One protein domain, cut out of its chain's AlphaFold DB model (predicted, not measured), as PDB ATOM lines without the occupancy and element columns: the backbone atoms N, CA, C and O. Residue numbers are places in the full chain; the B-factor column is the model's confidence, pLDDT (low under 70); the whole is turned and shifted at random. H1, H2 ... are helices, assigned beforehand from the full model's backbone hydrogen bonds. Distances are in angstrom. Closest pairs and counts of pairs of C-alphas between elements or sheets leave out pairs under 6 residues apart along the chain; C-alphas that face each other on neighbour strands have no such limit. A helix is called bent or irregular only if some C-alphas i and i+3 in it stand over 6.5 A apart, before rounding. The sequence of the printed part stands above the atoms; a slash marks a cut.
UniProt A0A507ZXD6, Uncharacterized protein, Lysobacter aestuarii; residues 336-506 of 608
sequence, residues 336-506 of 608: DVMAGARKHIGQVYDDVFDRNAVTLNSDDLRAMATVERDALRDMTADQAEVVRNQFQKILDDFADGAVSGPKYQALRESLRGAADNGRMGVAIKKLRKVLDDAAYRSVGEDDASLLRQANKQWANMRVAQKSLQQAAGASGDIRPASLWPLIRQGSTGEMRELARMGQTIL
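AT A GLANCE: This is residues 336 to 506 of the 608 residues of an uncharacterized protein of Lysobacter aestuarii (UniProt A0A507ZXD6). The longest helix, H6, lies side by side with H1, and this pair makes one arm of a V; the other arm is a bundle of four helices, H2, H3, H4 and H5, running up and down. The two arms meet at a corner, where the end of H1 reaches the beginning of H4 and H5 leads into H6. At the H6 end a long link, residues 471 to 492, folds back, and H7 follows it near H6. The printed part has 171 residues with seven named helices, H1 to H7 in chain order, and no named strand; its class is all helix. It is only just loose, close to compact, with a radius of gyration of the C-alphas of 19.0 A, and it spans 55 by 39 by 26 A.

IN THESE COORDINATES: H6 is residues 445 to 470, 37.9 A from first to last C-alpha; C-alpha 445 stands at (160.664, 145.785, 202.027). H1 is residues 336 to 355 and 28.8 A long, from C-alpha 336 at (182.466, 136.226, 180.030). H5 is residues 423 to 441, 27.5 A long, and H4 is residues 405 to 418, 20.0 A long. H2, residues 362 to 378, measures 24.2 A, and H3, residues 381 to 397, measures 24.0 A. H7 is residues 493 to 504, 16.2 A long, ending with C-alpha 504 at (166.608, 111.474, 185.417). None of the seven helices is bent or irregular.

HOW THE PARTS SIT: H6 touches H1 at a shallow tilt of 22 degrees, opposite ways; the closest C-alphas are those of Ile 345 and Ala 454, 5.8 A apart. H6 and H5 are close but not clearly touching, at a steep tilt of 39 degrees, with the C-alphas of Tyr 440 and Ala 448 closest at 6.6 A. H1 touches H4 with residues 350 to 355 alone, at a steep tilt of 56 degrees; the closest C-alphas, of Phe 353 and Gly 405, are 4.3 A apart. H5 is the hub and touches H2, H3 and H4. H4 and H5 form a helical hairpin at a shallow tilt of 14 degrees, and H4 touches H5 with residues 412 to 418 alone; the C-alphas of Leu 415 and Ile 428 are closest, at 6.3 A. H2 and H5 run opposite ways at a shallow tilt of 3 degrees, with the C-alphas of Met 368 and Leu 431 closest at 5.7 A. H2 and H3 form the other helical hairpin, where the closest C-alphas, of Ala 375 and Ala 384, are 5.0 A apart. H5 touches H3 with residues 424 to 431 alone, the same way at a shallow tilt of 17 degrees; the closest C-alphas are those of Gln 383 and Met 424, 5.9 A apart. H2 and H4 are apart. H7 touches no helix but is near H6, with the C-alphas of Asn 460 and Met 495 closest at 6.5 A. Each O i to N i+4 pair is within hydrogen-bond range in H2, H3, H4, H5, H6 and H7; in H1 it is 14 of 16.

THE WHOLE: The two C-alphas farthest apart, of Asp 400 and Ile 505, are 57.6 A from each other. The printed part has no cut. The link from H6 to H7 is long, with 22 residues; those from H2 to H3, H4 to H5 and H5 to H6 are tight. The mean pLDDT of the printed part is 90.7, and the residues under 70 are 471 to 475 and 489 to 490.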
ATOM      1  N   ASP A 336     182.954 134.852 180.214       91.69
ATOM      2  CA  ASP A 336     182.466 136.226 180.030       91.69
ATOM      3  C   ASP A 336     180.994 136.375 180.430       91.69
ATOM      4  O   ASP A 336     180.620 137.341 181.097       91.69
ATOM      5  N   VAL A 337     180.155 135.399 180.072       94.69
ATOM      6  CA  VAL A 337     178.737 135.377 180.456       94.69
ATOM      7  C   VAL A 337     178.603 135.260 181.975       94.69
ATOM      8  O   VAL A 337     177.838 136.000 182.596       94.69
ATOM      9  N   MET A 338     179.388 134.379 182.599       94.19
ATOM     10  CA  MET A 338     179.400 134.205 184.053       94.19
ATOM     11  C   MET A 338     179.955 135.439 184.780       94.19
ATOM     12  O   MET A 338     179.450 135.804 185.845       94.19
ATOM     13  N   ALA A 339     180.961 136.109 184.216       93.38
ATOM     14  CA  ALA A 339     181.495 137.368 184.732       93.38
ATOM     15  C   ALA A 339     180.475 138.512 184.604       93.38
ATOM     16  O   ALA A 339     180.292 139.282 185.549       93.38
ATOM     17  N   GLY A 340     179.757 138.588 183.481       95.75
ATOM     18  CA  GLY A 340     178.670 139.541 183.262       95.75
ATOM     19  C   GLY A 340     177.519 139.346 184.248       95.75
ATOM     20  O   GLY A 340     177.111 140.301 184.907       95.75
ATOM     21  N   ALA A 341     177.060 138.104 184.427       95.94
ATOM     22  CA  ALA A 341     176.027 137.753 185.405       95.94
ATOM     23  C   ALA A 341     176.436 138.151 186.827       95.94
ATOM     24  O   ALA A 341     175.684 138.796 187.554       95.94
ATOM     25  N   ARG A 342     177.674 137.822 187.202       93.62
ATOM     26  CA  ARG A 342     178.268 138.186 188.489       93.62
ATOM     27  C   ARG A 342     178.286 139.695 188.702       93.62
ATOM     28  O   ARG A 342     177.930 140.142 189.788       93.62
ATOM     29  N   LYS A 343     178.705 140.461 187.693       95.25
ATOM     30  CA  LYS A 343     178.724 141.925 187.746       95.25
ATOM     31  C   LYS A 343     177.314 142.480 187.928       95.25
ATOM     32  O   LYS A 343     177.121 143.315 188.800       95.25
ATOM     33  N   HIS A 344     176.346 141.992 187.154       95.56
ATOM     34  CA  HIS A 344     174.959 142.443 187.241       95.56
ATOM     35  C   HIS A 344     174.345 142.164 188.618       95.56
ATOM     36  O   HIS A 344     173.782 143.060 189.237       95.56
ATOM     37  N   ILE A 345     174.525 140.951 189.145       94.31
ATOM     38  CA  ILE A 345     174.067 140.600 190.494       94.31
ATOM     39  C   ILE A 345     174.761 141.480 191.546       94.31
ATOM     40  O   ILE A 345     174.108 141.946 192.473       94.31
ATOM     41  N   GLY A 346     176.066 141.740 191.395       91.38
ATOM     42  CA  GLY A 346     176.827 142.652 192.256       91.38
ATOM     43  C   GLY A 346     176.259 144.073 192.275       91.38
ATOM     44  O   GLY A 346     176.058 144.628 193.350       91.38
ATOM     45  N   GLN A 347     175.911 144.609 191.104       93.00
ATOM     46  CA  GLN A 347     175.301 145.936 190.969       93.00
ATOM     47  C   GLN A 347     173.978 146.055 191.731       93.00
ATOM     48  O   GLN A 347     173.719 147.095 192.315       93.00
ATOM     49  N   VAL A 348     173.172 144.989 191.816       94.06
ATOM     50  CA  VAL A 348     171.943 145.014 192.631       94.06
ATOM     51  C   VAL A 348     172.258 145.248 194.112       94.06
ATOM     52  O   VAL A 348     171.532 145.981 194.780       94.06
ATOM     53  N   TYR A 349     173.337 144.656 194.637       90.56
ATOM     54  CA  TYR A 349     173.763 144.927 196.013       90.56
ATOM     55  C   TYR A 349     174.266 146.362 196.172       90.56
ATOM     56  O   TYR A 349     173.919 146.996 197.166       90.56
ATOM     57  N   ASP A 350     175.053 146.860 195.216       89.50
ATOM     58  CA  ASP A 350     175.534 148.246 195.218       89.50
ATOM     59  C   ASP A 350     174.366 149.225 195.242       89.50
ATOM     60  O   ASP A 350     174.233 149.994 196.187       89.50
ATOM     61  N   ASP A 351     173.443 149.100 194.291       93.50
ATOM     62  CA  ASP A 351     172.293 149.986 194.162       93.50
ATOM     63  C   ASP A 351     171.427 149.992 195.430       93.50
ATOM     64  O   ASP A 351     170.917 151.042 195.830       93.50
ATOM     65  N   VAL A 352     171.220 148.822 196.054       93.31
ATOM     66  CA  VAL A 352     170.450 148.705 197.299       93.31
ATOM     67  C   VAL A 352     171.187 149.374 198.454       93.31
ATOM     68  O   VAL A 352     170.588 150.164 199.180       93.31
ATOM     69  N   PHE A 353     172.469 149.089 198.660       90.25
ATOM     70  CA  PHE A 353     173.179 149.646 199.811       90.25
ATOM     71  C   PHE A 353     173.551 151.122 199.625       90.25
ATOM     72  O   PHE A 353     173.617 151.844 200.613       90.25
ATOM     73  N   ASP A 354     173.686 151.621 198.399       90.94
ATOM     74  CA  ASP A 354     173.925 153.045 198.137       90.94
ATOM     75  C   ASP A 354     172.752 153.935 198.574       90.94
ATOM     76  O   ASP A 354     172.959 155.084 198.969       90.94
ATOM     77  N   ARG A 355     171.520 153.406 198.563       92.88
ATOM     78  CA  ARG A 355     170.307 154.133 198.985       92.88
ATOM     79  C   ARG A 355     169.818 153.808 200.400       92.88
ATOM     80  O   ARG A 355     168.879 154.451 200.859       92.88
ATOM     81  N   ASN A 356     170.430 152.844 201.091       92.75
ATOM     82  CA  ASN A 356     170.041 152.452 202.449       92.75
ATOM     83  C   ASN A 356     171.203 152.634 203.435       92.75
ATOM     84  O   ASN A 356     172.327 152.201 203.189       92.75
ATOM     85  N   ALA A 357     170.918 153.228 204.593       93.56
ATOM     86  CA  ALA A 357     171.872 153.280 205.694       93.56
ATOM     87  C   ALA A 357     171.754 152.012 206.550       93.56
ATOM     88  O   ALA A 357     170.652 151.582 206.883       93.56
ATOM     89  N   VAL A 358     172.885 151.416 206.924       94.19
ATOM     90  CA  VAL A 358     172.930 150.222 207.773       94.19
ATOM     91  C   VAL A 358     172.965 150.637 209.236       94.19
ATOM     92  O   VAL A 358     173.742 151.505 209.627       94.19
ATOM     93  N   THR A 359     172.142 149.993 210.056       95.25
ATOM     94  CA  THR A 359     172.052 150.233 211.501       95.25
ATOM     95  C   THR A 359     172.331 148.950 212.277       95.25
ATOM     96  O   THR A 359     172.030 147.857 211.803       95.25
ATOM     97  N   LEU A 360     172.909 149.085 213.473       95.81
ATOM     98  CA  LEU A 360     173.065 147.992 214.435       95.81
ATOM     99  C   LEU A 360     172.105 148.216 215.599       95.81
ATOM    100  O   LEU A 360     172.025 149.320 216.140       95.81
ATOM    101  N   ASN A 361     171.392 147.166 216.004       95.19
ATOM    102  CA  ASN A 361     170.560 147.202 217.203       95.19
ATOM    103  C   ASN A 361     171.268 146.531 218.396       95.19
ATOM    104  O   ASN A 361     172.362 145.976 218.278       95.19
ATOM    105  N   SER A 362     170.639 146.559 219.574       95.38
ATOM    106  CA  SER A 362     171.224 145.956 220.777       95.38
ATOM    107  C   SER A 362     171.444 144.446 220.667       95.38
ATOM    108  O   SER A 362     172.343 143.919 221.318       95.38
ATOM    109  N   ASP A 363     170.630 143.740 219.882       96.38
ATOM    110  CA  ASP A 363     170.750 142.290 219.712       96.38
ATOM    111  C   ASP A 363     171.933 141.932 218.812       96.38
ATOM    112  O   ASP A 363     172.666 140.992 219.117       96.38
ATOM    113  N   ASP A 364     172.199 142.742 217.786       96.12
ATOM    114  CA  ASP A 364     173.376 142.609 216.927       96.12
ATOM    115  C   ASP A 364     174.667 142.789 217.714       96.12
ATOM    116  O   ASP A 364     175.572 141.956 217.643       96.12
ATOM    117  N   LEU A 365     174.720 143.830 218.546       96.25
ATOM    118  CA  LEU A 365     175.864 144.086 219.416       96.25
ATOM    119  C   LEU A 365     176.083 142.938 220.414       96.25
ATOM    120  O   LEU A 365     177.218 142.509 220.622       96.25
ATOM    121  N   ARG A 366     175.010 142.381 220.993       97.69
ATOM    122  CA  ARG A 366     175.092 141.208 221.885       97.69
ATOM    123  C   ARG A 366     175.578 139.958 221.154       97.69
ATOM    124  O   ARG A 366     176.377 139.201 221.713       97.69
ATOM    125  N   ALA A 367     175.115 139.729 219.927       97.31
ATOM    126  CA  ALA A 367     175.538 138.596 219.114       97.31
ATOM    127  C   ALA A 367     177.027 138.707 218.748       97.31
ATOM    128  O   ALA A 367     177.770 137.742 218.929       97.31
ATOM    129  N   MET A 368     177.496 139.887 218.332       97.19
ATOM    130  CA  MET A 368     178.916 140.124 218.049       97.19
ATOM    131  C   MET A 368     179.796 139.986 219.301       97.19
ATOM    132  O   MET A 368     180.809 139.290 219.255       97.19
ATOM    133  N   ALA A 369     179.373 140.541 220.441       97.38
ATOM    134  CA  ALA A 369     180.082 140.387 221.715       97.38
ATOM    135  C   ALA A 369     180.149 138.920 222.182       97.38
ATOM    136  O   ALA A 369     181.101 138.504 222.843       97.38
ATOM    137  N   THR A 370     179.150 138.104 221.829       97.88
ATOM    138  CA  THR A 370     179.183 136.655 222.087       97.88
ATOM    139  C   THR A 370     180.261 135.973 221.248       97.88
ATOM    140  O   THR A 370     181.018 135.165 221.780       97.88
ATOM    141  N   VAL A 371     180.392 136.341 219.968       97.31
ATOM    142  CA  VAL A 371     181.451 135.817 219.087       97.31
ATOM    143  C   VAL A 371     182.843 136.178 219.608       97.31
ATOM    144  O   VAL A 371     183.724 135.320 219.620       97.31
ATOM    145  N   GLU A 372     183.041 137.416 220.066       97.12
ATOM    146  CA  GLU A 372     184.297 137.851 220.691       97.12
ATOM    147  C   GLU A 372     184.606 137.038 221.960       97.12
ATOM    148  O   GLU A 372     185.707 136.508 222.112       97.12
ATOM    149  N   ARG A 373     183.625 136.880 222.857       97.50
ATOM    150  CA  ARG A 373     183.793 136.113 224.101       97.50
ATOM    151  C   ARG A 373     184.132 134.648 223.839       97.50
ATOM    152  O   ARG A 373     184.995 134.094 224.517       97.50
ATOM    153  N   ASP A 374     183.469 134.028 222.866       96.69
ATOM    154  CA  ASP A 374     183.780 132.663 222.442       96.69
ATOM    155  C   ASP A 374     185.210 132.571 221.894       96.69
ATOM    156  O   ASP A 374     185.931 131.633 222.225       96.69
ATOM    157  N   ALA A 375     185.659 133.562 221.114       95.81
ATOM    158  CA  ALA A 375     187.035 133.604 220.624       95.81
ATOM    159  C   ALA A 375     188.053 133.702 221.773       95.81
ATOM    160  O   ALA A 375     189.018 132.944 221.786       95.81
ATOM    161  N   LEU A 376     187.809 134.557 222.773       94.81
ATOM    162  CA  LEU A 376     188.669 134.694 223.959       94.81
ATOM    163  C   LEU A 376     188.751 133.412 224.802       94.81
ATOM    164  O   LEU A 376     189.778 133.158 225.426       94.81
ATOM    165  N   ARG A 377     187.680 132.611 224.838       96.31
ATOM    166  CA  ARG A 377     187.647 131.338 225.576       96.31
ATOM    167  C   ARG A 377     188.326 130.205 224.808       96.31
ATOM    168  O   ARG A 377     189.012 129.383 225.409       96.31
ATOM    169  N   ASP A 378     188.085 130.136 223.502       94.75
ATOM    170  CA  ASP A 378     188.321 128.924 222.716       94.75
ATOM    171  C   ASP A 378     189.552 129.004 221.795       94.75
ATOM    172  O   ASP A 378     189.879 128.011 221.132       94.75
ATOM    173  N   MET A 379     190.218 130.162 221.719       94.69
ATOM    174  CA  MET A 379     191.358 130.431 220.829       94.69
ATOM    175  C   MET A 379     192.603 130.892 221.598       94.69
ATOM    176  O   MET A 379     192.558 131.141 222.801       94.69
ATOM    177  N   THR A 380     193.741 130.998 220.903       95.56
ATOM    178  CA  THR A 380     194.944 131.617 221.480       95.56
ATOM    179  C   THR A 380     194.742 133.121 221.670       95.56
ATOM    180  O   THR A 380     193.905 133.726 220.998       95.56
ATOM    181  N   ALA A 381     195.535 133.738 222.553       95.00
ATOM    182  CA  ALA A 381     195.460 135.176 222.817       95.00
ATOM    183  C   ALA A 381     195.595 136.012 221.530       95.00
ATOM    184  O   ALA A 381     194.747 136.863 221.277       95.00
ATOM    185  N   ASP A 382     196.574 135.694 220.677       93.81
ATOM    186  CA  ASP A 382     196.807 136.395 219.407       93.81
ATOM    187  C   ASP A 382     195.611 136.271 218.445       93.81
ATOM    188  O   ASP A 382     195.198 137.240 217.810       93.81
ATOM    189  N   GLN A 383     195.008 135.080 218.344       93.88
ATOM    190  CA  GLN A 383     193.843 134.848 217.480       93.88
ATOM    191  C   GLN A 383     192.604 135.584 217.992       93.88
ATOM    192  O   GLN A 383     191.870 136.194 217.212       93.88
ATOM    193  N   ALA A 384     192.370 135.532 219.303       95.12
ATOM    194  CA  ALA A 384     191.257 136.226 219.929       95.12
ATOM    195  C   ALA A 384     191.411 137.750 219.824       95.12
ATOM    196  O   ALA A 384     190.424 138.452 219.603       95.12
ATOM    197  N   GLU A 385     192.640 138.262 219.904       95.81
ATOM    198  CA  GLU A 385     192.938 139.677 219.706       95.81
ATOM    199  C   GLU A 385     192.579 140.154 218.295       95.81
ATOM    200  O   GLU A 385     191.964 141.210 218.155       95.81
ATOM    201  N   VAL A 386     192.861 139.372 217.249       95.06
ATOM    202  CA  VAL A 386     192.436 139.723 215.882       95.06
ATOM    203  C   VAL A 386     190.911 139.830 215.789       95.06
ATOM    204  O   VAL A 386     190.403 140.798 215.221       95.06
ATOM    205  N   VAL A 387     190.169 138.878 216.368       96.00
ATOM    206  CA  VAL A 387     188.694 138.904 216.385       96.00
ATOM    207  C   VAL A 387     188.177 140.131 217.140       96.00
ATOM    208  O   VAL A 387     187.310 140.839 216.626       96.00
ATOM    209  N   ARG A 388     188.743 140.423 218.316       96.94
ATOM    210  CA  ARG A 388     188.423 141.619 219.104       96.94
ATOM    211  C   ARG A 388     188.689 142.901 218.324       96.94
ATOM    212  O   ARG A 388     187.834 143.776 218.301       96.94
ATOM    213  N   ASN A 389     189.825 143.002 217.640       96.75
ATOM    214  CA  ASN A 389     190.168 144.182 216.845       96.75
ATOM    215  C   ASN A 389     189.177 144.394 215.691       96.75
ATOM    216  O   ASN A 389     188.810 145.529 215.394       96.75
ATOM    217  N   GLN A 390     188.697 143.315 215.063       96.56
ATOM    218  CA  GLN A 390     187.632 143.414 214.062       96.56
ATOM    219  C   GLN A 390     186.297 143.844 214.677       96.56
ATOM    220  O   GLN A 390     185.599 144.662 214.083       96.56
ATOM    221  N   PHE A 391     185.942 143.333 215.857       96.81
ATOM    222  CA  PHE A 391     184.732 143.759 216.557       96.81
ATOM    223  C   PHE A 391     184.796 145.236 216.966       96.81
ATOM    224  O   PHE A 391     183.868 145.983 216.667       96.81
ATOM    225  N   GLN A 392     185.912 145.686 217.547       97.06
ATOM    226  CA  GLN A 392     186.115 147.089 217.907       97.06
ATOM    227  C   GLN A 392     186.028 148.000 216.681       97.06
ATOM    228  O   GLN A 392     185.343 149.014 216.731       97.06
ATOM    229  N   LYS A 393     186.618 147.598 215.548       95.75
ATOM    230  CA  LYS A 393     186.487 148.337 214.287       95.75
ATOM    231  C   LYS A 393     185.026 148.499 213.854       95.75
ATOM    232  O   LYS A 393     184.656 149.569 213.382       95.75
ATOM    233  N   ILE A 394     184.196 147.461 214.013       95.56
ATOM    234  CA  ILE A 394     182.753 147.563 213.743       95.56
ATOM    235  C   ILE A 394     182.118 148.591 214.690       95.56
ATOM    236  O   ILE A 394     181.369 149.442 214.231       95.56
ATOM    237  N   LEU A 395     182.422 148.553 215.991       95.94
ATOM    238  CA  LEU A 395     181.876 149.524 216.949       95.94
ATOM    239  C   LEU A 395     182.277 150.962 216.605       95.94
ATOM    240  O   LEU A 395     181.422 151.843 216.596       95.94
ATOM    241  N   ASP A 396     183.550 151.181 216.280       96.12
ATOM    242  CA  ASP A 396     184.084 152.494 215.924       96.12
ATOM    243  C   ASP A 396     183.424 153.029 214.645       96.12
ATOM    244  O   ASP A 396     183.050 154.200 214.568       96.12
ATOM    245  N   ASP A 397     183.209 152.167 213.646       94.88
ATOM    246  CA  ASP A 397     182.560 152.564 212.397       94.88
ATOM    247  C   ASP A 397     181.089 152.965 212.588       94.88
ATOM    248  O   ASP A 397     180.602 153.803 211.823       94.88
ATOM    249  N   PHE A 398     180.416 152.414 213.602       96.00
ATOM    250  CA  PHE A 398     179.020 152.687 213.964       96.00
ATOM    251  C   PHE A 398     178.868 153.648 215.159       96.00
ATOM    252  O   PHE A 398     177.755 153.830 215.656       96.00
ATOM    253  N   ALA A 399     179.948 154.289 215.623       93.12
ATOM    254  CA  ALA A 399     179.913 155.183 216.785       93.12
ATOM    255  C   ALA A 399     178.936 156.363 216.605       93.12
ATOM    256  O   ALA A 399     178.236 156.738 217.545       93.12
ATOM    257  N   ASP A 400     178.829 156.883 215.379       91.56
ATOM    258  CA  ASP A 400     177.908 157.967 215.006       91.56
ATOM    259  C   ASP A 400     176.490 157.465 214.646       91.56
ATOM    260  O   ASP A 400     175.645 158.228 214.174       91.56
ATOM    261  N   GLY A 401     176.209 156.174 214.853       91.75
ATOM    262  CA  GLY A 401     174.943 155.531 214.518       91.75
ATOM    263  C   GLY A 401     174.976 154.824 213.164       91.75
ATOM    264  O   GLY A 401     175.726 153.871 212.965       91.75
ATOM    265  N   ALA A 402     174.092 155.221 212.247       93.62
ATOM    266  CA  ALA A 402     173.931 154.537 210.966       93.62
ATOM    267  C   ALA A 402     175.151 154.740 210.049       93.62
ATOM    268  O   ALA A 402     175.678 155.847 209.940       93.62
ATOM    269  N   VAL A 403     175.558 153.696 209.325       94.50
ATOM    270  CA  VAL A 403     176.649 153.771 208.341       94.50
ATOM    271  C   VAL A 403     176.111 153.753 206.915       94.50
ATOM    272  O   VAL A 403     175.170 153.031 206.593       94.50
ATOM    273  N   SER A 404     176.735 154.527 206.027       92.50
ATOM    274  CA  SER A 404     176.433 154.479 204.589       92.50
ATOM    275  C   SER A 404     176.751 153.099 203.999       92.50
ATOM    276  O   SER A 404     177.724 152.472 204.432       92.50
ATOM    277  N   GLY A 405     176.035 152.682 202.952       88.12
ATOM    278  CA  GLY A 405     176.319 151.451 202.206       88.12
ATOM    279  C   GLY A 405     177.786 151.248 201.824       88.12
ATOM    280  O   GLY A 405     178.340 150.209 202.185       88.12
ATOM    281  N   PRO A 406     178.469 152.227 201.199       89.19
ATOM    282  CA  PRO A 406     179.887 152.098 200.855       89.19
ATOM    283  C   PRO A 406     180.791 151.819 202.065       89.19
ATOM    284  O   PRO A 406     181.698 150.987 201.992       89.19
ATOM    285  N   LYS A 407     180.517 152.460 203.210       92.44
ATOM    286  CA  LYS A 407     181.244 152.213 204.469       92.44
ATOM    287  C   LYS A 407     180.984 150.795 204.989       92.44
ATOM    288  O   LYS A 407     181.930 150.091 205.333       92.44
ATOM    289  N   TYR A 408     179.729 150.341 204.964       92.56
ATOM    290  CA  TYR A 408     179.366 148.958 205.289       92.56
ATOM    291  C   TYR A 408     180.079 147.943 204.379       92.56
ATOM    292  O   TYR A 408     180.643 146.962 204.865       92.56
ATOM    293  N   GLN A 409     180.119 148.186 203.067       88.19
ATOM    294  CA  GLN A 409     180.799 147.308 202.115       88.19
ATOM    295  C   GLN A 409     182.310 147.236 202.381       88.19
ATOM    296  O   GLN A 409     182.884 146.145 202.377       88.19
ATOM    297  N   ALA A 410     182.951 148.372 202.671       90.88
ATOM    298  CA  ALA A 410     184.369 148.418 203.023       90.88
ATOM    299  C   ALA A 410     184.671 147.629 204.311       90.88
ATOM    300  O   ALA A 410     185.645 146.873 204.370       90.88
ATOM    301  N   LEU A 411     183.812 147.754 205.326       93.00
ATOM    302  CA  LEU A 411     183.913 146.994 206.572       93.00
ATOM    303  C   LEU A 411     183.755 145.489 206.326       93.00
ATOM    304  O   LEU A 411     184.553 144.677 206.798       93.00
ATOM    305  N   ARG A 412     182.770 145.109 205.514       91.00
ATOM    306  CA  ARG A 412     182.527 143.722 205.121       91.00
ATOM    307  C   ARG A 412     183.713 143.103 204.377       91.00
ATOM    308  O   ARG A 412     184.054 141.945 204.635       91.00
ATOM    309  N   GLU A 413     184.352 143.854 203.483       89.12
ATOM    310  CA  GLU A 413     185.550 143.408 202.764       89.12
ATOM    311  C   GLU A 413     186.766 143.302 203.695       89.12
ATOM    312  O   GLU A 413     187.520 142.334 203.616       89.12
ATOM    313  N   SER A 414     186.909 144.224 204.652       91.88
ATOM    314  CA  SER A 414     187.924 144.132 205.710       91.88
ATOM    315  C   SER A 414     187.780 142.842 206.523       91.88
ATOM    316  O   SER A 414     188.761 142.124 206.715       91.88
ATOM    317  N   LEU A 415     186.560 142.511 206.962       92.06
ATOM    318  CA  LEU A 415     186.281 141.267 207.689       92.06
ATOM    319  C   LEU A 415     186.602 140.040 206.835       92.06
ATOM    320  O   LEU A 415     187.158 139.059 207.314       92.06
ATOM    321  N   ARG A 416     186.276 140.085 205.544       85.50
ATOM    322  CA  ARG A 416     186.601 138.998 204.622       85.50
ATOM    323  C   ARG A 416     188.114 138.798 204.493       85.50
ATOM    324  O   ARG A 416     188.556 137.659 204.580       85.50
ATOM    325  N   GLY A 417     188.879 139.869 204.288       89.12
ATOM    326  CA  GLY A 417     190.337 139.801 204.154       89.12
ATOM    327  C   GLY A 417     191.040 139.297 205.416       89.12
ATOM    328  O   GLY A 417     192.103 138.694 205.318       89.12
ATOM    329  N   ALA A 418     190.428 139.497 206.586       88.19
ATOM    330  CA  ALA A 418     190.933 138.993 207.860       88.19
ATOM    331  C   ALA A 418     190.592 137.512 208.125       88.19
ATOM    332  O   ALA A 418     191.178 136.903 209.018       88.19
ATOM    333  N   ALA A 419     189.639 136.922 207.395       87.94
ATOM    334  CA  ALA A 419     189.198 135.552 207.632       87.94
ATOM    335  C   ALA A 419     190.150 134.524 206.997       87.94
ATOM    336  O   ALA A 419     190.392 134.554 205.792       87.94
ATOM    337  N   ASP A 420     190.615 133.566 207.799       88.00
ATOM    338  CA  ASP A 420     191.379 132.402 207.347       88.00
ATOM    339  C   ASP A 420     190.513 131.118 207.285       88.00
ATOM    340  O   ASP A 420     189.280 131.143 207.423       88.00
ATOM    341  N   ASN A 421     191.168 129.972 207.075       84.94
ATOM    342  CA  ASN A 421     190.527 128.650 207.076       84.94
ATOM    343  C   ASN A 421     190.488 128.000 208.472       84.94
ATOM    344  O   ASN A 421     190.044 126.861 208.612       84.94
ATOM    345  N   GLY A 422     190.964 128.705 209.501       90.06
ATOM    346  CA  GLY A 422     191.061 128.233 210.874       90.06
ATOM    347  C   GLY A 422     189.876 128.651 211.746       90.06
ATOM    348  O   GLY A 422     188.859 129.177 211.291       90.06
ATOM    349  N   ARG A 423     190.012 128.416 213.059       90.25
ATOM    350  CA  ARG A 423     188.984 128.775 214.055       90.25
ATOM    351  C   ARG A 423     188.738 130.287 214.097       90.25
ATOM    352  O   ARG A 423     187.585 130.701 214.196       90.25
ATOM    353  N   MET A 424     189.795 131.088 213.958       93.50
ATOM    354  CA  MET A 424     189.719 132.550 213.866       93.50
ATOM    355  C   MET A 424     188.841 132.984 212.688       93.50
ATOM    356  O   MET A 424     187.884 133.736 212.872       93.50
ATOM    357  N   GLY A 425     189.088 132.449 211.492       92.94
ATOM    358  CA  GLY A 425     188.282 132.716 210.310       92.94
ATOM    359  C   GLY A 425     186.815 132.334 210.480       92.94
ATOM    360  O   GLY A 425     185.946 133.049 209.987       92.94
ATOM    361  N   VAL A 426     186.502 131.273 211.233       93.44
ATOM    362  CA  VAL A 426     185.113 130.936 211.596       93.44
ATOM    363  C   VAL A 426     184.472 132.030 212.459       93.44
ATOM    364  O   VAL A 426     183.340 132.423 212.176       93.44
ATOM    365  N   ALA A 427     185.165 132.562 213.469       95.00
ATOM    366  CA  ALA A 427     184.640 133.670 214.276       95.00
ATOM    367  C   ALA A 427     184.454 134.949 213.447       95.00
ATOM    368  O   ALA A 427     183.398 135.574 213.510       95.00
ATOM    369  N   ILE A 428     185.410 135.290 212.583       95.44
ATOM    370  CA  ILE A 428     185.294 136.448 211.688       95.44
ATOM    371  C   ILE A 428     184.127 136.267 210.700       95.44
ATOM    372  O   ILE A 428     183.357 137.198 210.463       95.44
ATOM    373  N   LYS A 429     183.919 135.048 210.178       93.62
ATOM    374  CA  LYS A 429     182.750 134.700 209.350       93.62
ATOM    375  C   LYS A 429     181.434 134.884 210.125       93.62
ATOM    376  O   LYS A 429     180.467 135.345 209.521       93.62
ATOM    377  N   LYS A 430     181.395 134.584 211.431       95.25
ATOM    378  CA  LYS A 430     180.231 134.852 212.301       95.25
ATOM    379  C   LYS A 430     180.005 136.349 212.528       95.25
ATOM    380  O   LYS A 430     178.876 136.790 212.360       95.25
ATOM    381  N   LEU A 431     181.047 137.134 212.832       96.06
ATOM    382  CA  LEU A 431     180.934 138.600 212.945       96.06
ATOM    383  C   LEU A 431     180.364 139.205 211.661       96.06
ATOM    384  O   LEU A 431     179.398 139.965 211.700       96.06
ATOM    385  N   ARG A 432     180.911 138.794 210.510       94.75
ATOM    386  CA  ARG A 432     180.404 139.214 209.205       94.75
ATOM    387  C   ARG A 432     178.944 138.820 209.011       94.75
ATOM    388  O   ARG A 432     178.197 139.639 208.507       94.75
ATOM    389  N   LYS A 433     178.534 137.610 209.411       93.44
ATOM    390  CA  LYS A 433     177.134 137.163 209.317       93.44
ATOM    391  C   LYS A 433     176.199 138.081 210.113       93.44
ATOM    392  O   LYS A 433     175.202 138.515 209.559       93.44
ATOM    393  N   VAL A 434     176.539 138.429 211.357       95.94
ATOM    394  CA  VAL A 434     175.708 139.341 212.167       95.94
ATOM    395  C   VAL A 434     175.610 140.726 211.515       95.94
ATOM    396  O   VAL A 434     174.525 141.294 211.435       95.94
ATOM    397  N   LEU A 435     176.725 141.251 210.998       94.56
ATOM    398  CA  LEU A 435     176.749 142.530 210.280       94.56
ATOM    399  C   LEU A 435     175.883 142.494 209.005       94.56
ATOM    400  O   LEU A 435     175.105 143.408 208.746       94.56
ATOM    401  N   ASP A 436     176.017 141.420 208.233       91.75
ATOM    402  CA  ASP A 436     175.253 141.123 207.021       91.75
ATOM    403  C   ASP A 436     173.732 141.036 207.332       91.75
ATOM    404  O   ASP A 436     172.907 141.580 206.592       91.75
ATOM    405  N   ASP A 437     173.348 140.417 208.455       91.81
ATOM    406  CA  ASP A 437     171.952 140.302 208.910       91.81
ATOM    407  C   ASP A 437     171.364 141.654 209.342       91.81
ATOM    408  O   ASP A 437     170.203 141.960 209.050       91.81
ATOM    409  N   ALA A 438     172.164 142.480 210.017       93.00
ATOM    410  CA  ALA A 438     171.778 143.830 210.411       93.00
ATOM    411  C   ALA A 438     171.563 144.738 209.194       93.00
ATOM    412  O   ALA A 438     170.559 145.455 209.113       93.00
ATOM    413  N   ALA A 439     172.448 144.640 208.199       91.50
ATOM    414  CA  ALA A 439     172.301 145.334 206.927       91.50
ATOM    415  C   ALA A 439     171.004 144.938 206.214       91.50
ATOM    416  O   ALA A 439     170.270 145.803 205.745       91.50
ATOM    417  N   TYR A 440     170.664 143.650 206.209       89.56
ATOM    418  CA  TYR A 440     169.435 143.163 205.593       89.56
ATOM    419  C   TYR A 440     168.156 143.612 206.325       89.56
ATOM    420  O   TYR A 440     167.124 143.816 205.692       89.56
ATOM    421  N   ARG A 441     168.194 143.806 207.649       91.06
ATOM    422  CA  ARG A 441     167.061 144.400 208.390       91.06
ATOM    423  C   ARG A 441     166.948 145.911 208.224       91.06
ATOM    424  O   ARG A 441     165.883 146.461 208.479       91.06
ATOM    425  N   SER A 442     168.037 146.566 207.834       91.06
ATOM    426  CA  SER A 442     168.082 148.018 207.657       91.06
ATOM    427  C   SER A 442     167.538 148.478 206.300       91.06
ATOM    428  O   SER A 442     167.359 149.675 206.103       91.06
ATOM    429  N   VAL A 443     167.272 147.558 205.363       92.25
ATOM    430  CA  VAL A 443     166.689 147.890 204.055       92.25
ATOM    431  C   VAL A 443     165.157 147.850 204.083       92.25
ATOM    432  O   VAL A 443     164.556 147.062 204.816       92.25
ATOM    433  N   GLY A 444     164.511 148.679 203.256       91.25
ATOM    434  CA  GLY A 444     163.055 148.643 203.056       91.25
ATOM    435  C   GLY A 444     162.561 147.327 202.433       91.25
ATOM    436  O   GLY A 444     163.343 146.553 201.887       91.25
ATOM    437  N   GLU A 445     161.250 147.060 202.487       90.88
ATOM    438  CA  GLU A 445     160.664 145.785 202.027       90.88
ATOM    439  C   GLU A 445     160.944 145.483 200.543       90.88
ATOM    440  O   GLU A 445     161.302 144.348 200.199       90.88
ATOM    441  N   ASP A 446     160.845 146.504 199.687       92.38
ATOM    442  CA  ASP A 446     161.125 146.405 198.252       92.38
ATOM    443  C   ASP A 446     162.583 146.002 198.000       92.38
ATOM    444  O   ASP A 446     162.865 145.036 197.285       92.38
ATOM    445  N   ASP A 447     163.519 146.666 198.672       94.75
ATOM    446  CA  ASP A 447     164.952 146.393 198.561       94.75
ATOM    447  C   ASP A 447     165.330 145.047 199.168       94.75
ATOM    448  O   ASP A 447     166.126 144.298 198.599       94.75
ATOM    449  N   ALA A 448     164.688 144.668 200.271       89.94
ATOM    450  CA  ALA A 448     164.823 143.338 200.836       89.94
ATOM    451  C   ALA A 448     164.384 142.267 199.824       89.94
ATOM    452  O   ALA A 448     164.999 141.204 199.744       89.94
ATOM    453  N   SER A 449     163.340 142.523 199.027       91.88
ATOM    454  CA  SER A 449     162.895 141.603 197.974       91.88
ATOM    455  C   SER A 449     163.925 141.462 196.846       91.88
ATOM    456  O   SER A 449     164.223 140.331 196.440       91.88
ATOM    457  N   LEU A 450     164.547 142.571 196.430       94.00
ATOM    458  CA  LEU A 450     165.628 142.585 195.443       94.00
ATOM    459  C   LEU A 450     166.847 141.815 195.949       94.00
ATOM    460  O   LEU A 450     167.372 140.957 195.241       94.00
ATOM    461  N   LEU A 451     167.242 142.025 197.207       91.50
ATOM    462  CA  LEU A 451     168.330 141.275 197.833       91.50
ATOM    463  C   LEU A 451     168.021 139.775 197.917       91.50
ATOM    464  O   LEU A 451     168.897 138.953 197.644       91.50
ATOM    465  N   ARG A 452     166.779 139.375 198.235       90.50
ATOM    466  CA  ARG A 452     166.375 137.952 198.200       90.50
ATOM    467  C   ARG A 452     166.516 137.364 196.804       90.50
ATOM    468  O   ARG A 452     166.966 136.226 196.672       90.50
ATOM    469  N   GLN A 453     166.115 138.105 195.776       92.75
ATOM    470  CA  GLN A 453     166.245 137.662 194.393       92.75
ATOM    471  C   GLN A 453     167.718 137.546 193.985       92.75
ATOM    472  O   GLN A 453     168.121 136.486 193.506       92.75
ATOM    473  N   ALA A 454     168.532 138.565 194.261       93.88
ATOM    474  CA  ALA A 454     169.968 138.566 193.994       93.88
ATOM    475  C   ALA A 454     170.679 137.404 194.710       93.88
ATOM    476  O   ALA A 454     171.466 136.687 194.095       93.88
ATOM    477  N   ASN A 455     170.321 137.123 195.968       89.56
ATOM    478  CA  ASN A 455     170.839 135.980 196.729       89.56
ATOM    479  C   ASN A 455     170.514 134.636 196.050       89.56
ATOM    480  O   ASN A 455     171.383 133.766 195.940       89.56
ATOM    481  N   LYS A 456     169.276 134.461 195.567       91.25
ATOM    482  CA  LYS A 456     168.855 133.254 194.831       91.25
ATOM    483  C   LYS A 456     169.639 133.095 193.528       91.25
ATOM    484  O   LYS A 456     170.175 132.017 193.268       91.25
ATOM    485  N   GLN A 457     169.741 134.168 192.746       93.75
ATOM    486  CA  GLN A 457     170.488 134.190 191.488       93.75
ATOM    487  C   GLN A 457     171.972 133.893 191.727       93.75
ATOM    488  O   GLN A 457     172.550 133.043 191.057       93.75
ATOM    489  N   TRP A 458     172.575 134.494 192.752       92.62
ATOM    490  CA  TRP A 458     173.960 134.240 193.132       92.62
ATOM    491  C   TRP A 458     174.210 132.780 193.510       92.62
ATOM    492  O   TRP A 458     175.181 132.167 193.057       92.62
ATOM    493  N   ALA A 459     173.334 132.197 194.334       90.00
ATOM    494  CA  ALA A 459     173.443 130.801 194.739       90.00
ATOM    495  C   ALA A 459     173.393 129.864 193.521       90.00
ATOM    496  O   ALA A 459     174.232 128.970 193.392       90.00
ATOM    497  N   ASN A 460     172.457 130.111 192.605       92.94
ATOM    498  CA  ASN A 460     172.308 129.362 191.363       92.94
ATOM    499  C   ASN A 460     173.522 129.526 190.435       92.94
ATOM    500  O   ASN A 460     174.075 128.530 189.965       92.94
ATOM    501  N   MET A 461     174.001 130.757 190.246       94.25
ATOM    502  CA  MET A 461     175.194 131.065 189.454       94.25
ATOM    503  C   MET A 461     176.431 130.339 189.997       94.25
ATOM    504  O   MET A 461     177.209 129.783 189.227       94.25
ATOM    505  N   ARG A 462     176.619 130.276 191.323       91.38
ATOM    506  CA  ARG A 462     177.749 129.542 191.921       91.38
ATOM    507  C   ARG A 462     177.670 128.035 191.686       91.38
ATOM    508  O   ARG A 462     178.711 127.399 191.527       91.38
ATOM    509  N   VAL A 463     176.470 127.453 191.692       91.12
ATOM    510  CA  VAL A 463     176.276 126.037 191.337       91.12
ATOM    511  C   VAL A 463     176.640 125.815 189.868       91.12
ATOM    512  O   VAL A 463     177.417 124.909 189.571       91.12
ATOM    513  N   ALA A 464     176.159 126.683 188.974       92.12
ATOM    514  CA  ALA A 464     176.496 126.655 187.553       92.12
ATOM    515  C   ALA A 464     178.013 126.780 187.319       92.12
ATOM    516  O   ALA A 464     178.601 125.936 186.650       92.12
ATOM    517  N   GLN A 465     178.675 127.750 187.956       91.06
ATOM    518  CA  GLN A 465     180.121 127.959 187.854       91.06
ATOM    519  C   GLN A 465     180.921 126.728 188.300       91.06
ATOM    520  O   GLN A 465     181.861 126.319 187.625       91.06
ATOM    521  N   LYS A 466     180.541 126.100 189.419       89.81
ATOM    522  CA  LYS A 466     181.192 124.863 189.883       89.81
ATOM    523  C   LYS A 466     180.993 123.710 188.911       89.81
ATOM    524  O   LYS A 466     181.899 122.903 188.731       89.81
ATOM    525  N   SER A 467     179.819 123.633 188.290       88.94
ATOM    526  CA  SER A 467     179.536 122.617 187.279       88.94
ATOM    527  C   SER A 467     180.415 122.793 186.044       88.94
ATOM    528  O   SER A 467     180.997 121.815 185.573       88.94
ATOM    529  N   LEU A 468     180.586 124.035 185.584       88.88
ATOM    530  CA  LEU A 468     181.480 124.380 184.478       88.88
ATOM    531  C   LEU A 468     182.940 124.036 184.802       88.88
ATOM    532  O   LEU A 468     183.615 123.429 183.984       88.88
ATOM    533  N   GLN A 469     183.406 124.312 186.024       85.56
ATOM    534  CA  GLN A 469     184.766 123.957 186.459       85.56
ATOM    535  C   GLN A 469     185.015 122.439 186.504       85.56
ATOM    536  O   GLN A 469     186.138 121.987 186.294       85.56
ATOM    537  N   GLN A 470     183.983 121.635 186.781       79.75
ATOM    538  CA  GLN A 470     184.074 120.169 186.749       79.75
ATOM    539  C   GLN A 470     184.002 119.598 185.328       79.75
ATOM    540  O   GLN A 470     184.452 118.473 185.074       79.75
ATOM    541  N   ALA A 471     183.407 120.335 184.391       67.94
ATOM    542  CA  ALA A 471     183.398 119.960 182.995       67.94
ATOM    543  C   ALA A 471     184.786 120.238 182.405       67.94
ATOM    544  O   ALA A 471     185.129 121.365 182.087       67.94
ATOM    545  N   ALA A 472     185.617 119.202 182.274       50.94
ATOM    546  CA  ALA A 472     186.888 119.322 181.562       50.94
ATOM    547  C   ALA A 472     186.650 119.879 180.138       50.94
ATOM    548  O   ALA A 472     186.111 119.163 179.291       50.94
ATOM    549  N   GLY A 473     187.019 121.146 179.910       53.50
ATOM    550  CA  GLY A 473     186.937 121.841 178.620       53.50
ATOM    551  C   GLY A 473     186.298 123.234 178.698       53.50
ATOM    552  O   GLY A 473     185.333 123.449 179.419       53.50
ATOM    553  N   ALA A 474     186.805 124.178 177.900       56.53
ATOM    554  CA  ALA A 474     186.326 125.564 177.802       56.53
ATOM    555  C   ALA A 474     184.987 125.718 177.040       56.53
ATOM    556  O   ALA A 474     184.756 126.736 176.393       56.53
ATOM    557  N   SER A 475     184.117 124.700 177.032       65.38
ATOM    558  CA  SER A 475     182.944 124.686 176.144       65.38
ATOM    559  C   SER A 475     181.772 125.541 176.637       65.38
ATOM    560  O   SER A 475     180.827 125.753 175.887       65.38
ATOM    561  N   GLY A 476     181.815 126.046 177.876       80.00
ATOM    562  CA  GLY A 476     180.702 126.808 178.457       80.00
ATOM    563  C   GLY A 476     179.431 125.969 178.656       80.00
ATOM    564  O   GLY A 476     178.348 126.527 178.825       80.00
ATOM    565  N   ASP A 477     179.547 124.638 178.626       88.25
ATOM    566  CA  ASP A 477     178.412 123.723 178.713       88.25
ATOM    567  C   ASP A 477     178.301 123.073 180.085       88.25
ATOM    568  O   ASP A 477     179.217 122.402 180.572       88.25
ATOM    569  N   ILE A 478     177.120 123.190 180.682       87.12
ATOM    570  CA  ILE A 478     176.804 122.502 181.927       87.12
ATOM    571  C   ILE A 478     176.390 121.074 181.607       87.12
ATOM    572  O   ILE A 478     175.383 120.837 180.941       87.12
ATOM    573  N   ARG A 479     177.115 120.095 182.153       87.62
ATOM    574  CA  ARG A 479     176.706 118.688 182.064       87.62
ATOM    575  C   ARG A 479     175.452 118.487 182.927       87.62
ATOM    576  O   ARG A 479     175.548 118.633 184.145       87.62
ATOM    577  N   PRO A 480     174.293 118.083 182.374       88.00
ATOM    578  CA  PRO A 480     173.057 118.012 183.160       88.00
ATOM    579  C   PRO A 480     173.163 117.129 184.411       88.00
ATOM    580  O   PRO A 480     172.647 117.468 185.475       88.00
ATOM    581  N   ALA A 481     173.909 116.027 184.320       85.50
ATOM    582  CA  ALA A 481     174.132 115.126 185.444       85.50
ATOM    583  C   ALA A 481     175.063 115.706 186.535       85.50
ATOM    584  O   ALA A 481     174.945 115.317 187.695       85.50
ATOM    585  N   SER A 482     175.973 116.639 186.235       86.38
ATOM    586  CA  SER A 482     176.896 117.158 187.260       86.38
ATOM    587  C   SER A 482     176.245 118.172 188.202       86.38
ATOM    588  O   SER A 482     176.800 118.443 189.263       86.38
ATOM    589  N   LEU A 483     175.057 118.701 187.881       88.50
ATOM    590  CA  LEU A 483     174.376 119.661 188.755       88.50
ATOM    591  C   LEU A 483     173.916 119.045 190.077       88.50
ATOM    592  O   LEU A 483     174.060 119.674 191.119       88.50
ATOM    593  N   TRP A 484     173.388 117.819 190.057       88.44
ATOM    594  CA  TRP A 484     172.808 117.181 191.246       88.44
ATOM    595  C   TRP A 484     173.748 117.098 192.458       88.44
ATOM    596  O   TRP A 484     173.343 117.553 193.525       88.44
ATOM    597  N   PRO A 485     174.999 116.610 192.342       87.81
ATOM    598  CA  PRO A 485     175.926 116.591 193.480       87.81
ATOM    599  C   PRO A 485     176.385 117.988 193.933       87.81
ATOM    600  O   PRO A 485     176.959 118.121 195.012       87.81
ATOM    601  N   LEU A 486     176.169 119.029 193.123       87.12
ATOM    602  CA  LEU A 486     176.538 120.411 193.443       87.12
ATOM    603  C   LEU A 486     175.417 121.188 194.135       87.12
ATOM    604  O   LEU A 486     175.683 122.247 194.714       87.12
ATOM    605  N   ILE A 487     174.190 120.668 194.093       85.81
ATOM    606  CA  ILE A 487     173.070 121.178 194.878       85.81
ATOM    607  C   ILE A 487     173.415 121.062 196.361       85.81
ATOM    608  O   ILE A 487     173.788 120.000 196.855       85.81
ATOM    609  N   ARG A 488     173.253 122.163 197.092       76.38
ATOM    610  CA  ARG A 488     173.423 122.219 198.548       76.38
ATOM    611  C   ARG A 488     172.079 122.530 199.209       76.38
ATOM    612  O   ARG A 488     171.144 122.982 198.536       76.38
ATOM    613  N   GLN A 489     171.983 122.340 200.530       59.34
ATOM    614  CA  GLN A 489     170.968 123.053 201.325       59.34
ATOM    615  C   GLN A 489     171.052 124.534 200.931       59.34
ATOM    616  O   GLN A 489     172.157 125.004 200.729       59.34
ATOM    617  N   GLY A 490     169.939 125.214 200.650       59.19
ATOM    618  CA  GLY A 490     169.936 126.604 200.155       59.19
ATOM    619  C   GLY A 490     169.942 126.816 198.629       59.19
ATOM    620  O   GLY A 490     169.596 127.907 198.182       59.19
ATOM    621  N   SER A 491     170.232 125.807 197.792       74.38
ATOM    622  CA  SER A 491     169.981 125.928 196.338       74.38
ATOM    623  C   SER A 491     168.487 126.133 196.068       74.38
ATOM    624  O   SER A 491     167.658 125.551 196.770       74.38
ATOM    625  N   THR A 492     168.127 126.928 195.059       85.31
ATOM    626  CA  THR A 492     166.715 127.216 194.755       85.31
ATOM    627  C   THR A 492     165.947 125.971 194.305       85.31
ATOM    628  O   THR A 492     166.536 125.023 193.781       85.31
ATOM    629  N   GLY A 493     164.622 125.972 194.491       87.69
ATOM    630  CA  GLY A 493     163.753 124.889 194.013       87.69
ATOM    631  C   GLY A 493     163.907 124.635 192.510       87.69
ATOM    632  O   GLY A 493     164.045 123.486 192.103       87.69
ATOM    633  N   GLU A 494     164.013 125.702 191.717       90.25
ATOM    634  CA  GLU A 494     164.218 125.644 190.263       90.25
ATOM    635  C   GLU A 494     165.537 124.956 189.886       90.25
ATOM    636  O   GLU A 494     165.560 124.059 189.046       90.25
ATOM    637  N   MET A 495     166.644 125.305 190.551       91.75
ATOM    638  CA  MET A 495     167.939 124.669 190.289       91.75
ATOM    639  C   MET A 495     167.944 123.189 190.696       91.75
ATOM    640  O   MET A 495     168.536 122.354 190.012       91.75
ATOM    641  N   ARG A 496     167.249 122.828 191.786       91.06
ATOM    642  CA  ARG A 496     167.067 121.419 192.181       91.06
ATOM    643  C   ARG A 496     166.240 120.644 191.163       91.06
ATOM    644  O   ARG A 496     166.557 119.491 190.883       91.06
ATOM    645  N   GLU A 497     165.196 121.261 190.623       91.44
ATOM    646  CA  GLU A 497     164.355 120.677 189.580       91.44
ATOM    647  C   GLU A 497     165.162 120.431 188.298       91.44
ATOM    648  O   GLU A 497     165.166 119.310 187.788       91.44
ATOM    649  N   LEU A 498     165.938 121.421 187.842       92.69
ATOM    650  CA  LEU A 498     166.862 121.285 186.711       92.69
ATOM    651  C   LEU A 498     167.901 120.186 186.937       92.69
ATOM    652  O   LEU A 498     168.170 119.385 186.043       92.69
ATOM    653  N   ALA A 499     168.461 120.101 188.141       91.56
ATOM    654  CA  ALA A 499     169.420 119.065 188.492       91.56
ATOM    655  C   ALA A 499     168.784 117.662 188.522       91.56
ATOM    656  O   ALA A 499     169.389 116.698 188.044       91.56
ATOM    657  N   ARG A 500     167.549 117.539 189.031       90.12
ATOM    658  CA  ARG A 500     166.775 116.289 188.996       90.12
ATOM    659  C   ARG A 500     166.474 115.885 187.558       90.12
ATOM    660  O   ARG A 500     166.705 114.735 187.194       90.12
ATOM    661  N   MET A 501     166.013 116.818 186.729       90.12
ATOM    662  CA  MET A 501     165.777 116.605 185.299       90.12
ATOM    663  C   MET A 501     167.059 116.157 184.588       90.12
ATOM    664  O   MET A 501     167.045 115.197 183.815       90.12
ATOM    665  N   GLY A 502     168.184 116.791 184.923       89.12
ATOM    666  CA  GLY A 502     169.512 116.444 184.436       89.12
ATOM    667  C   GLY A 502     169.917 115.001 184.737       89.12
ATOM    668  O   GLY A 502     170.447 114.314 183.867       89.12
ATOM    669  N   GLN A 503     169.627 114.516 185.946       87.62
ATOM    670  CA  GLN A 503     169.929 113.145 186.370       87.62
ATOM    671  C   GLN A 503     168.959 112.091 185.834       87.62
ATOM    672  O   GLN A 503     169.369 110.958 185.585       87.62
ATOM    673  N   THR A 504     167.682 112.441 185.690       84.19
ATOM    674  CA  THR A 504     166.608 111.474 185.417       84.19
ATOM    675  C   THR A 504     166.281 111.343 183.933       84.19
ATOM    676  O   THR A 504     166.048 110.230 183.467       84.19
ATOM    677  N   ILE A 505     166.271 112.455 183.189       84.19
ATOM    678  CA  ILE A 505     165.831 112.504 181.786       84.19
ATOM    679  C   ILE A 505     166.998 112.769 180.837       84.19
ATOM    680  O   ILE A 505     167.110 112.116 179.801       84.19
ATOM    681  N   LEU A 506     167.851 113.742 181.164       83.06
ATOM    682  CA  LEU A 506     168.884 114.225 180.238       83.06
ATOM    683  C   LEU A 506     170.185 113.422 180.310       83.06
ATOM    684  O   LEU A 506     171.015 113.513 179.408       83.06
TER     685      LEU A 506